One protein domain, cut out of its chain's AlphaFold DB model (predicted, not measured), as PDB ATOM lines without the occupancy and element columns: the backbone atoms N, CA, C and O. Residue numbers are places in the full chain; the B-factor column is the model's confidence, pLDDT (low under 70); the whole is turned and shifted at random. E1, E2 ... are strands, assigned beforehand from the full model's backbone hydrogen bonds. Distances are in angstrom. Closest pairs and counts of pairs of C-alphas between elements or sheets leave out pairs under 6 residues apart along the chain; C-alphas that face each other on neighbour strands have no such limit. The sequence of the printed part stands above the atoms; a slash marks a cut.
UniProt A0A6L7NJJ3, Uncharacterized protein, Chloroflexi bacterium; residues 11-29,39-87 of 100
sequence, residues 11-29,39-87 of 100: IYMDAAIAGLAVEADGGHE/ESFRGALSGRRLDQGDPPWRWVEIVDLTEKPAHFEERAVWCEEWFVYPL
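This is residues 11 to 29 and 39 to 87 of the 100 residues of an uncharacterized protein of Chloroflexi bacterium (UniProt A0A6L7NJJ3). One small, strongly twisted sheet folds over on itself, built on the long bent hairpin of E3 and E4. E2 pairs beside the first part of E3, with E6 beyond it, and the fold brings E2 near E5, which pairs with E4 on the side away from E3; the short E1 is at an edge, farther along E3. The printed part has 68 residues with no named helix and six named strands, E1 to E6 in order along the chain; the class is all strand. The sheet is branched, its neighbour pairs are antiparallel, and E3, E4 and E5 form a meander, each strand the antiparallel neighbour of the one before. The whole is compact, with a radius of gyration of the C-alphas of 11.1 A and spans of 33 by 25 by 18 A.

E3, residues 40 to 52, has three neighbours and bends by 114 degrees at residue 43. E4, residues 57 to 67, bends by 90 degrees at residue 64 and forms a hairpin with E3, antiparallel at 153 degrees; N 50 and O 59 are 2.8 A apart, within hydrogen-bond range. On the other side of E3 are E2, residues 21 to 25, and E1, residues 11 to 13. E2 is antiparallel to E3, with N 24 and O 41 at 2.8 A. E1 is antiparallel to E3 at 112 degrees, with N 49 and O 12 at 2.8 A, and is apart from E2. E5, residues 77 to 80, forms a hairpin with E4, antiparallel at 139 degrees, with N 62 and O 77 at 2.8 A. E6, residues 84 to 86, is antiparallel to E2 at 148 degrees, with N 85 and O 23 at 2.8 A. The closest C-alphas of E2 and E5, those of Ala 24 and Cys 79, are 6.7 A apart. E5 and E6 meet only through their link.

E3 is 21.5 A long and E4 24.1 A, from first to last C-alpha; E2 is 13.9 A, E5 10.0 A, E1 7.1 A and E6 6.8 A. E1 begins at C-alpha 11 (25.044, -41.822, 37.370). E3 begins at C-alpha 40 (8.641, -41.447, 21.467), and E6 ends at C-alpha 86 (18.162, -50.506, 19.385).

The two C-alphas farthest apart, those of Pro 55 and Ala 70, are 33.0 A apart. Residues 30 to 38 are not printed, and C-alphas 29 and 39 are 11.2 A apart across this cut, which is in the link from E2 to E3. Of the links that are printed whole, E3 to E4 and E5 to E6 are tight, and E1 to E2 and E4 to E5 are short. The mean pLDDT of the printed part is 87.7; residues 26 to 29 are under 70.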
ATOM      1  N   ILE A  11      24.765 -41.938  38.800       86.38
ATOM      2  CA  ILE A  11      25.044 -41.822  37.370       86.38
ATOM      3  C   ILE A  11      26.432 -42.407  37.115       86.38
ATOM      4  O   ILE A  11      27.420 -41.935  37.678       86.38
ATOM      5  N   TYR A  12      26.519 -43.401  36.239       89.56
ATOM      6  CA  TYR A  12      27.775 -44.016  35.812       89.56
ATOM      7  C   TYR A  12      27.865 -44.085  34.288       89.56
ATOM      8  O   TYR A  12      26.874 -43.917  33.578       89.56
ATOM      9  N   MET A  13      29.081 -44.282  33.781       92.06
ATOM     10  CA  MET A  13      29.350 -44.432  32.352       92.06
ATOM     11  C   MET A  13      29.506 -45.903  31.984       92.06
ATOM     12  O   MET A  13      30.292 -46.620  32.598       92.06
ATOM     13  N   ASP A  14      28.808 -46.310  30.934       90.12
ATOM     14  CA  ASP A  14      28.920 -47.597  30.268       90.12
ATOM     15  C   ASP A  14      29.311 -47.369  28.805       90.12
ATOM     16  O   ASP A  14      28.507 -46.990  27.951       90.12
ATOM     17  N   ALA A  15      30.591 -47.590  28.517       89.62
ATOM     18  CA  ALA A  15      31.134 -47.416  27.178       89.62
ATOM     19  C   ALA A  15      30.570 -48.426  26.165       89.62
ATOM     20  O   ALA A  15      30.673 -48.179  24.967       89.62
ATOM     21  N   ALA A  16      29.975 -49.542  26.612       89.38
ATOM     22  CA  ALA A  16      29.436 -50.559  25.713       89.38
ATOM     23  C   ALA A  16      28.165 -50.096  24.990       89.38
ATOM     24  O   ALA A  16      27.853 -50.621  23.923       89.38
ATOM     25  N   ILE A  17      27.445 -49.119  25.554       92.06
ATOM     26  CA  ILE A  17      26.211 -48.590  24.960       92.06
ATOM     27  C   ILE A  17      26.395 -47.231  24.285       92.06
ATOM     28  O   ILE A  17      25.495 -46.771  23.590       92.06
ATOM     29  N   ALA A  18      27.536 -46.571  24.488       94.81
ATOM     30  CA  ALA A  18      27.777 -45.235  23.958       94.81
ATOM     31  C   ALA A  18      27.740 -45.222  22.419       94.81
ATOM     32  O   ALA A  18      28.411 -46.010  21.755       94.81
ATOM     33  N   GLY A  19      26.964 -44.299  21.853       94.94
ATOM     34  CA  GLY A  19      26.792 -44.125  20.411       94.94
ATOM     35  C   GLY A  19      25.802 -45.090  19.752       94.94
ATOM     36  O   GLY A  19      25.575 -44.966  18.549       94.94
ATOM     37  N   LEU A  20      25.194 -46.025  20.494       95.31
ATOM     38  CA  LEU A  20      24.152 -46.890  19.940       95.31
ATOM     39  C   LEU A  20      22.916 -46.063  19.580       95.31
ATOM     40  O   LEU A  20      22.388 -45.330  20.417       95.31
ATOM     41  N   ALA A  21      22.452 -46.201  18.338       96.81
ATOM     42  CA  ALA A  21      21.238 -45.551  17.868       96.81
ATOM     43  C   ALA A  21      20.003 -46.305  18.379       96.81
ATOM     44  O   ALA A  21      19.866 -47.511  18.156       96.81
ATOM     45  N   VAL A  22      19.103 -45.590  19.047       96.12
ATOM     46  CA  VAL A  22      17.942 -46.167  19.727       96.12
ATOM     47  C   VAL A  22      16.670 -45.376  19.444       96.12
ATOM     48  O   VAL A  22      16.704 -44.169  19.200       96.12
ATOM     49  N   GLU A  23      15.547 -46.077  19.511       94.94
ATOM     50  CA  GLU A  23      14.229 -45.513  19.777       94.94
ATOM     51  C   GLU A  23      13.871 -45.771  21.240       94.94
ATOM     52  O   GLU A  23      14.286 -46.780  21.811       94.94
ATOM     53  N   ALA A  24      13.109 -44.875  21.857       91.44
ATOM     54  CA  ALA A  24      12.580 -45.095  23.188       91.44
ATOM     55  C   ALA A  24      11.152 -44.588  23.335       91.44
ATOM     56  O   ALA A  24      10.823 -43.509  22.844       91.44
ATOM     57  N   ASP A  25      10.338 -45.351  24.060       84.81
ATOM     58  CA  ASP A  25       8.956 -45.010  24.400       84.81
ATOM     59  C   ASP A  25       8.843 -44.695  25.890       84.81
ATOM     60  O   ASP A  25       8.516 -45.544  26.720       84.81
ATOM     61  N   GLY A  26       9.096 -43.443  26.242       69.19
ATOM     62  CA  GLY A  26       9.042 -43.014  27.628       69.19
ATOM     63  C   GLY A  26       9.995 -41.870  27.867       69.19
ATOM     64  O   GLY A  26      11.193 -42.073  28.025       69.19
ATOM     65  N   GLY A  27       9.450 -40.666  27.929       55.62
ATOM     66  CA  GLY A  27      10.175 -39.499  28.385       55.62
ATOM     67  C   GLY A  27       9.334 -38.771  29.411       55.62
ATOM     68  O   GLY A  27       8.155 -38.519  29.186       55.62
ATOM     69  N   HIS A  28       9.992 -38.414  30.508       49.56
ATOM     70  CA  HIS A  28       9.554 -37.431  31.487       49.56
ATOM     71  C   HIS A  28       8.512 -37.901  32.526       49.56
ATOM     72  O   HIS A  28       7.332 -38.124  32.254       49.56
ATOM     73  N   GLU A  29       8.947 -37.945  33.789       48.25
ATOM     74  CA  GLU A  29       8.062 -37.641  34.914       48.25
ATOM     75  C   GLU A  29       7.561 -36.205  34.721       48.25
ATOM     76  O   GLU A  29       8.350 -35.268  34.788       48.25
ATOM     77  N   GLU A  39       5.775 -40.711  25.151       82.56
ATOM     78  CA  GLU A  39       6.395 -39.921  24.108       82.56
ATOM     79  C   GLU A  39       7.560 -40.700  23.526       82.56
ATOM     80  O   GLU A  39       8.356 -41.289  24.264       82.56
ATOM     81  N   SER A  40       7.624 -40.712  22.200       87.75
ATOM     82  CA  SER A  40       8.641 -41.447  21.467       87.75
ATOM     83  C   SER A  40       9.820 -40.530  21.155       87.75
ATOM     84  O   SER A  40       9.651 -39.389  20.711       87.75
ATOM     85  N   PHE A  41      11.019 -41.047  21.386       92.12
ATOM     86  CA  PHE A  41      12.282 -40.375  21.119       92.12
ATOM     87  C   PHE A  41      13.154 -41.265  20.244       92.12
ATOM     88  O   PHE A  41      13.141 -42.484  20.385       92.12
ATOM     89  N   ARG A  42      13.967 -40.661  19.377       95.19
ATOM     90  CA  ARG A  42      15.058 -41.348  18.676       95.19
ATOM     91  C   ARG A  42      16.329 -40.536  18.772       95.19
ATOM     92  O   ARG A  42      16.287 -39.318  18.599       95.19
ATOM     93  N   GLY A  43      17.449 -41.204  18.995       95.44
ATOM     94  CA  GLY A  43      18.759 -40.572  19.095       95.44
ATOM     95  C   GLY A  43      19.857 -41.598  19.334       95.44
ATOM     96  O   GLY A  43      19.702 -42.771  18.998       95.44
ATOM     97  N   ALA A  44      20.964 -41.155  19.920       96.88
ATOM     98  CA  ALA A  44      22.090 -42.002  20.285       96.88
ATOM     99  C   ALA A  44      22.249 -42.067  21.806       96.88
ATOM    100  O   ALA A  44      22.113 -41.062  22.493       96.88
ATOM    101  N   LEU A  45      22.575 -43.233  22.355       95.56
ATOM    102  CA  LEU A  45      22.884 -43.357  23.777       95.56
ATOM    103  C   LEU A  45      24.192 -42.635  24.116       95.56
ATOM    104  O   LEU A  45      25.207 -42.828  23.450       95.56
ATOM    105  N   SER A  46      24.206 -41.841  25.190       95.31
ATOM    106  CA  SER A  46      25.421 -41.123  25.610       95.31
ATOM    107  C   SER A  46      26.448 -42.015  26.311       95.31
ATOM    108  O   SER A  46      27.593 -41.610  26.506       95.31
ATOM    109  N   GLY A  47      26.044 -43.224  26.715       93.75
ATOM    110  CA  GLY A  47      26.804 -44.070  27.635       93.75
ATOM    111  C   GLY A  47      26.437 -43.845  29.100       93.75
ATOM    112  O   GLY A  47      26.840 -44.632  29.950       93.75
ATOM    113  N   ARG A  48      25.663 -42.803  29.430       92.75
ATOM    114  CA  ARG A  48      25.268 -42.541  30.816       92.75
ATOM    115  C   ARG A  48      24.120 -43.446  31.226       92.75
ATOM    116  O   ARG A  48      23.075 -43.485  30.577       92.75
ATOM    117  N   ARG A  49      24.332 -44.138  32.338       91.12
ATOM    118  CA  ARG A  49      23.345 -44.939  33.051       91.12
ATOM    119  C   ARG A  49      23.044 -44.298  34.386       91.12
ATOM    120  O   ARG A  49      23.912 -43.657  34.976       91.12
ATOM    121  N   LEU A  50      21.826 -44.494  34.854       88.56
ATOM    122  CA  LEU A  50      21.385 -44.048  36.155       88.56
ATOM    123  C   LEU A  50      20.574 -45.146  36.835       88.56
ATOM    124  O   LEU A  50      19.563 -45.584  36.297       88.56
ATOM    125  N   ASP A  51      20.984 -45.524  38.041       86.81
ATOM    126  CA  ASP A  51      20.202 -46.407  38.903       86.81
ATOM    127  C   ASP A  51      19.486 -45.553  39.965       86.81
ATOM    128  O   ASP A  51      20.131 -44.869  40.768       86.81
ATOM    129  N   GLN A  52      18.151 -45.567  39.968       79.81
ATOM    130  CA  GLN A  52      17.323 -44.787  40.895       79.81
ATOM    131  C   GLN A  52      16.189 -45.645  41.471       79.81
ATOM    132  O   GLN A  52      15.533 -46.372  40.738       79.81
ATOM    133  N   GLY A  53      15.920 -45.527  42.774       74.44
ATOM    134  CA  GLY A  53      14.824 -46.233  43.456       74.44
ATOM    135  C   GLY A  53      15.260 -47.451  44.278       74.44
ATOM    136  O   GLY A  53      16.448 -47.754  44.397       74.44
ATOM    137  N   ASP A  54      14.279 -48.115  44.892       73.19
ATOM    138  CA  ASP A  54      14.439 -49.361  45.650       73.19
ATOM    139  C   ASP A  54      13.194 -50.254  45.443       73.19
ATOM    140  O   ASP A  54      12.143 -49.965  46.024       73.19
ATOM    141  N   PRO A  55      13.253 -51.299  44.590       74.00
ATOM    142  CA  PRO A  55      14.408 -51.746  43.800       74.00
ATOM    143  C   PRO A  55      14.833 -50.722  42.724       74.00
ATOM    144  O   PRO A  55      14.021 -49.891  42.322       74.00
ATOM    145  N   PRO A  56      16.095 -50.757  42.251       76.94
ATOM    146  CA  PRO A  56      16.600 -49.747  41.329       76.94
ATOM    147  C   PRO A  56      15.984 -49.892  39.931       76.94
ATOM    148  O   PRO A  56      16.165 -50.916  39.265       76.94
ATOM    149  N   TRP A  57      15.317 -48.839  39.465       83.44
ATOM    150  CA  TRP A  57      15.024 -48.626  38.051       83.44
ATOM    151  C   TRP A  57      16.280 -48.133  37.345       83.44
ATOM    152  O   TRP A  57      16.979 -47.242  37.839       83.44
ATOM    153  N   ARG A  58      16.561 -48.724  36.185       88.06
ATOM    154  CA  ARG A  58      17.696 -48.355  35.345       88.06
ATOM    155  C   ARG A  58      17.239 -47.413  34.257       88.06
ATOM    156  O   ARG A  58      16.322 -47.731  33.506       88.06
ATOM    157  N   TRP A  59      17.933 -46.300  34.145       90.50
ATOM    158  CA  TRP A  59      17.700 -45.279  33.145       90.50
ATOM    159  C   TRP A  59      18.944 -45.121  32.287       90.50
ATOM    160  O   TRP A  59      20.069 -45.269  32.768       90.50
ATOM    161  N   VAL A  60      18.745 -44.797  31.019       92.12
ATOM    162  CA  VAL A  60      19.811 -44.469  30.075       92.12
ATOM    163  C   VAL A  60      19.523 -43.119  29.441       92.12
ATOM    164  O   VAL A  60      18.367 -42.756  29.225       92.12
ATOM    165  N   GLU A  61      20.574 -42.358  29.171       93.56
ATOM    166  CA  GLU A  61      20.444 -41.049  28.539       93.56
ATOM    167  C   GLU A  61      20.598 -41.168  27.019       93.56
ATOM    168  O   GLU A  61      21.612 -41.661  26.516       93.56
ATOM    169  N   ILE A  62      19.598 -40.672  26.295       94.12
ATOM    170  CA  ILE A  62      19.607 -40.537  24.841       94.12
ATOM    171  C   ILE A  62      19.933 -39.081  24.514       94.12
ATOM    172  O   ILE A  62      19.255 -38.164  24.974       94.12
ATOM    173  N   VAL A  63      20.972 -38.877  23.717       94.31
ATOM    174  CA  VAL A  63      21.450 -37.596  23.191       94.31
ATOM    175  C   VAL A  63      21.294 -37.567  21.671       94.31
ATOM    176  O   VAL A  63      20.804 -38.522  21.068       94.31
ATOM    177  N   ASP A  64      21.690 -36.452  21.048       94.62
ATOM    178  CA  ASP A  64      21.631 -36.263  19.593       94.62
ATOM    179  C   ASP A  64      20.251 -36.627  19.019       94.62
ATOM    180  O   ASP A  64      20.127 -37.337  18.022       94.62
ATOM    181  N   LEU A  65      19.198 -36.159  19.703       92.94
ATOM    182  CA  LEU A  65      17.812 -36.506  19.401       92.94
ATOM    183  C   LEU A  65      17.443 -36.110  17.967       92.94
ATOM    184  O   LEU A  65      17.371 -34.927  17.627       92.94
ATOM    185  N   THR A  66      17.178 -37.116  17.140       93.81
ATOM    186  CA  THR A  66      16.725 -36.976  15.753       93.81
ATOM    187  C   THR A  66      15.205 -36.967  15.639       93.81
ATOM    188  O   THR A  66      14.666 -36.385  14.703       93.81
ATOM    189  N   GLU A  67      14.512 -37.598  16.590       91.56
ATOM    190  CA  GLU A  67      13.055 -37.556  16.721       91.56
ATOM    191  C   GLU A  67      12.708 -37.254  18.177       91.56
ATOM    192  O   GLU A  67      13.242 -37.885  19.091       91.56
ATOM    193  N   LYS A  68      11.864 -36.246  18.393       90.31
ATOM    194  CA  LYS A  68      11.378 -35.848  19.713       90.31
ATOM    195  C   LYS A  68      10.064 -35.069  19.594       90.31
ATOM    196  O   LYS A  68       9.820 -34.458  18.546       90.31
ATOM    197  N   PRO A  69       9.242 -35.024  20.653       86.00
ATOM    198  CA  PRO A  69       8.052 -34.184  20.693       86.00
ATOM    199  C   PRO A  69       8.384 -32.713  20.428       86.00
ATOM    200  O   PRO A  69       9.405 -32.197  20.879       86.00
ATOM    201  N   ALA A  70       7.490 -32.004  19.733       86.38
ATOM    202  CA  ALA A  70       7.721 -30.608  19.341       86.38
ATOM    203  C   ALA A  70       7.908 -29.650  20.533       86.38
ATOM    204  O   ALA A  70       8.535 -28.605  20.388       86.38
ATOM    205  N   HIS A  71       7.356 -29.998  21.697       84.75
ATOM    206  CA  HIS A  71       7.471 -29.214  22.926       84.75
ATOM    207  C   HIS A  71       8.658 -29.636  23.802       84.75
ATOM    208  O   HIS A  71       8.924 -28.989  24.810       84.75
ATOM    209  N   PHE A  72       9.372 -30.706  23.442       84.62
ATOM    210  CA  PHE A  72      10.551 -31.142  24.172       84.62
ATOM    211  C   PHE A  72      11.738 -30.273  23.756       84.62
ATOM    212  O   PHE A  72      12.242 -30.386  22.638       84.62
ATOM    213  N   GLU A  73      12.186 -29.370  24.623       85.62
ATOM    214  CA  GLU A  73      13.249 -28.407  24.296       85.62
ATOM    215  C   GLU A  73      14.655 -28.951  24.569       85.62
ATOM    216  O   GLU A  73      15.619 -28.524  23.926       85.62
ATOM    217  N   GLU A  74      14.777 -29.934  25.464       85.88
ATOM    218  CA  GLU A  74      16.072 -30.471  25.863       85.88
ATOM    219  C   GLU A  74      16.786 -31.199  24.714       85.88
ATOM    220  O   GLU A  74      16.207 -31.599  23.692       85.88
ATOM    221  N   ARG A  75      18.108 -31.308  24.875       87.31
ATOM    222  CA  ARG A  75      19.011 -31.973  23.924       87.31
ATOM    223  C   ARG A  75      19.235 -33.446  24.253       87.31
ATOM    224  O   ARG A  75      19.803 -34.159  23.434       87.31
ATOM    225  N   ALA A  76      18.824 -33.856  25.447       90.06
ATOM    226  CA  ALA A  76      18.948 -35.203  25.957       90.06
ATOM    227  C   ALA A  76      17.679 -35.576  26.722       90.06
ATOM    228  O   ALA A  76      17.001 -34.693  27.243       90.06
ATOM    229  N   VAL A  77      17.378 -36.866  26.797       89.06
ATOM    230  CA  VAL A  77      16.262 -37.411  27.574       89.06
ATOM    231  C   VAL A  77      16.730 -38.654  28.318       89.06
ATOM    232  O   VAL A  77      17.533 -39.429  27.801       89.06
ATOM    233  N   TRP A  78      16.235 -38.839  29.538       89.31
ATOM    234  CA  TRP A  78      16.417 -40.075  30.286       89.31
ATOM    235  C   TRP A  78      15.219 -40.986  30.056       89.31
ATOM    236  O   TRP A  78      14.079 -40.591  30.305       89.31
ATOM    237  N   CYS A  79      15.494 -42.208  29.614       88.75
ATOM    238  CA  CYS A  79      14.491 -43.234  29.364       88.75
ATOM    239  C   CYS A  79      14.791 -44.458  30.225       88.75
ATOM    240  O   CYS A  79      15.955 -44.821  30.409       88.75
ATOM    241  N   GLU A  80      13.753 -45.102  30.752       89.12
ATOM    242  CA  GLU A  80      13.930 -46.368  31.457       89.12
ATOM    243  C   GLU A  80      14.420 -47.434  30.468       89.12
ATOM    244  O   GLU A  80      13.892 -47.562  29.363       89.12
ATOM    245  N   GLU A  81      15.419 -48.215  30.876       89.88
ATOM    246  CA  GLU A  81      16.099 -49.213  30.047       89.88
ATOM    247  C   GLU A  81      15.118 -50.179  29.365       89.88
ATOM    248  O   GLU A  81      15.338 -50.573  28.224       89.88
ATOM    249  N   TRP A  82      14.008 -50.522  30.017       88.25
ATOM    250  CA  TRP A  82      12.991 -51.431  29.477       88.25
ATOM    251  C   TRP A  82      12.208 -50.893  28.277       88.25
ATOM    252  O   TRP A  82      11.608 -51.684  27.545       88.25
ATOM    253  N   PHE A  83      12.208 -49.578  28.070       89.94
ATOM    254  CA  PHE A  83      11.503 -48.926  26.967       89.94
ATOM    255  C   PHE A  83      12.449 -48.378  25.902       89.94
ATOM    256  O   PHE A  83      12.044 -47.531  25.111       89.94
ATOM    257  N   VAL A  84      13.698 -48.842  25.884       91.75
ATOM    258  CA  VAL A  84      14.698 -48.483  24.878       91.75
ATOM    259  C   VAL A  84      14.893 -49.655  23.923       91.75
ATOM    260  O   VAL A  84      15.006 -50.807  24.337       91.75
ATOM    261  N   TYR A  85      14.935 -49.353  22.631       93.56
ATOM    262  CA  TYR A  85      14.976 -50.325  21.549       93.56
ATOM    263  C   TYR A  85      16.082 -49.940  20.555       93.56
ATOM    264  O   TYR A  85      15.997 -48.883  19.924       93.56
ATOM    265  N   PRO A  86      17.130 -50.764  20.382       95.12
ATOM    266  CA  PRO A  86      18.162 -50.506  19.385       95.12
ATOM    267  C   PRO A  86      17.619 -50.561  17.961       95.12
ATOM    268  O   PRO A  86      16.950 -51.517  17.565       95.12
ATOM    269  N   LEU A  87      17.961 -49.550  17.162       95.00
ATOM    270  CA  LEU A  87      17.527 -49.459  15.765       95.00
ATOM    271  C   LEU A  87      18.235 -50.471  14.857       95.00
ATOM    272  O   LEU A  87      17.742 -50.782  13.775       95.00
TER     273      LEU A  87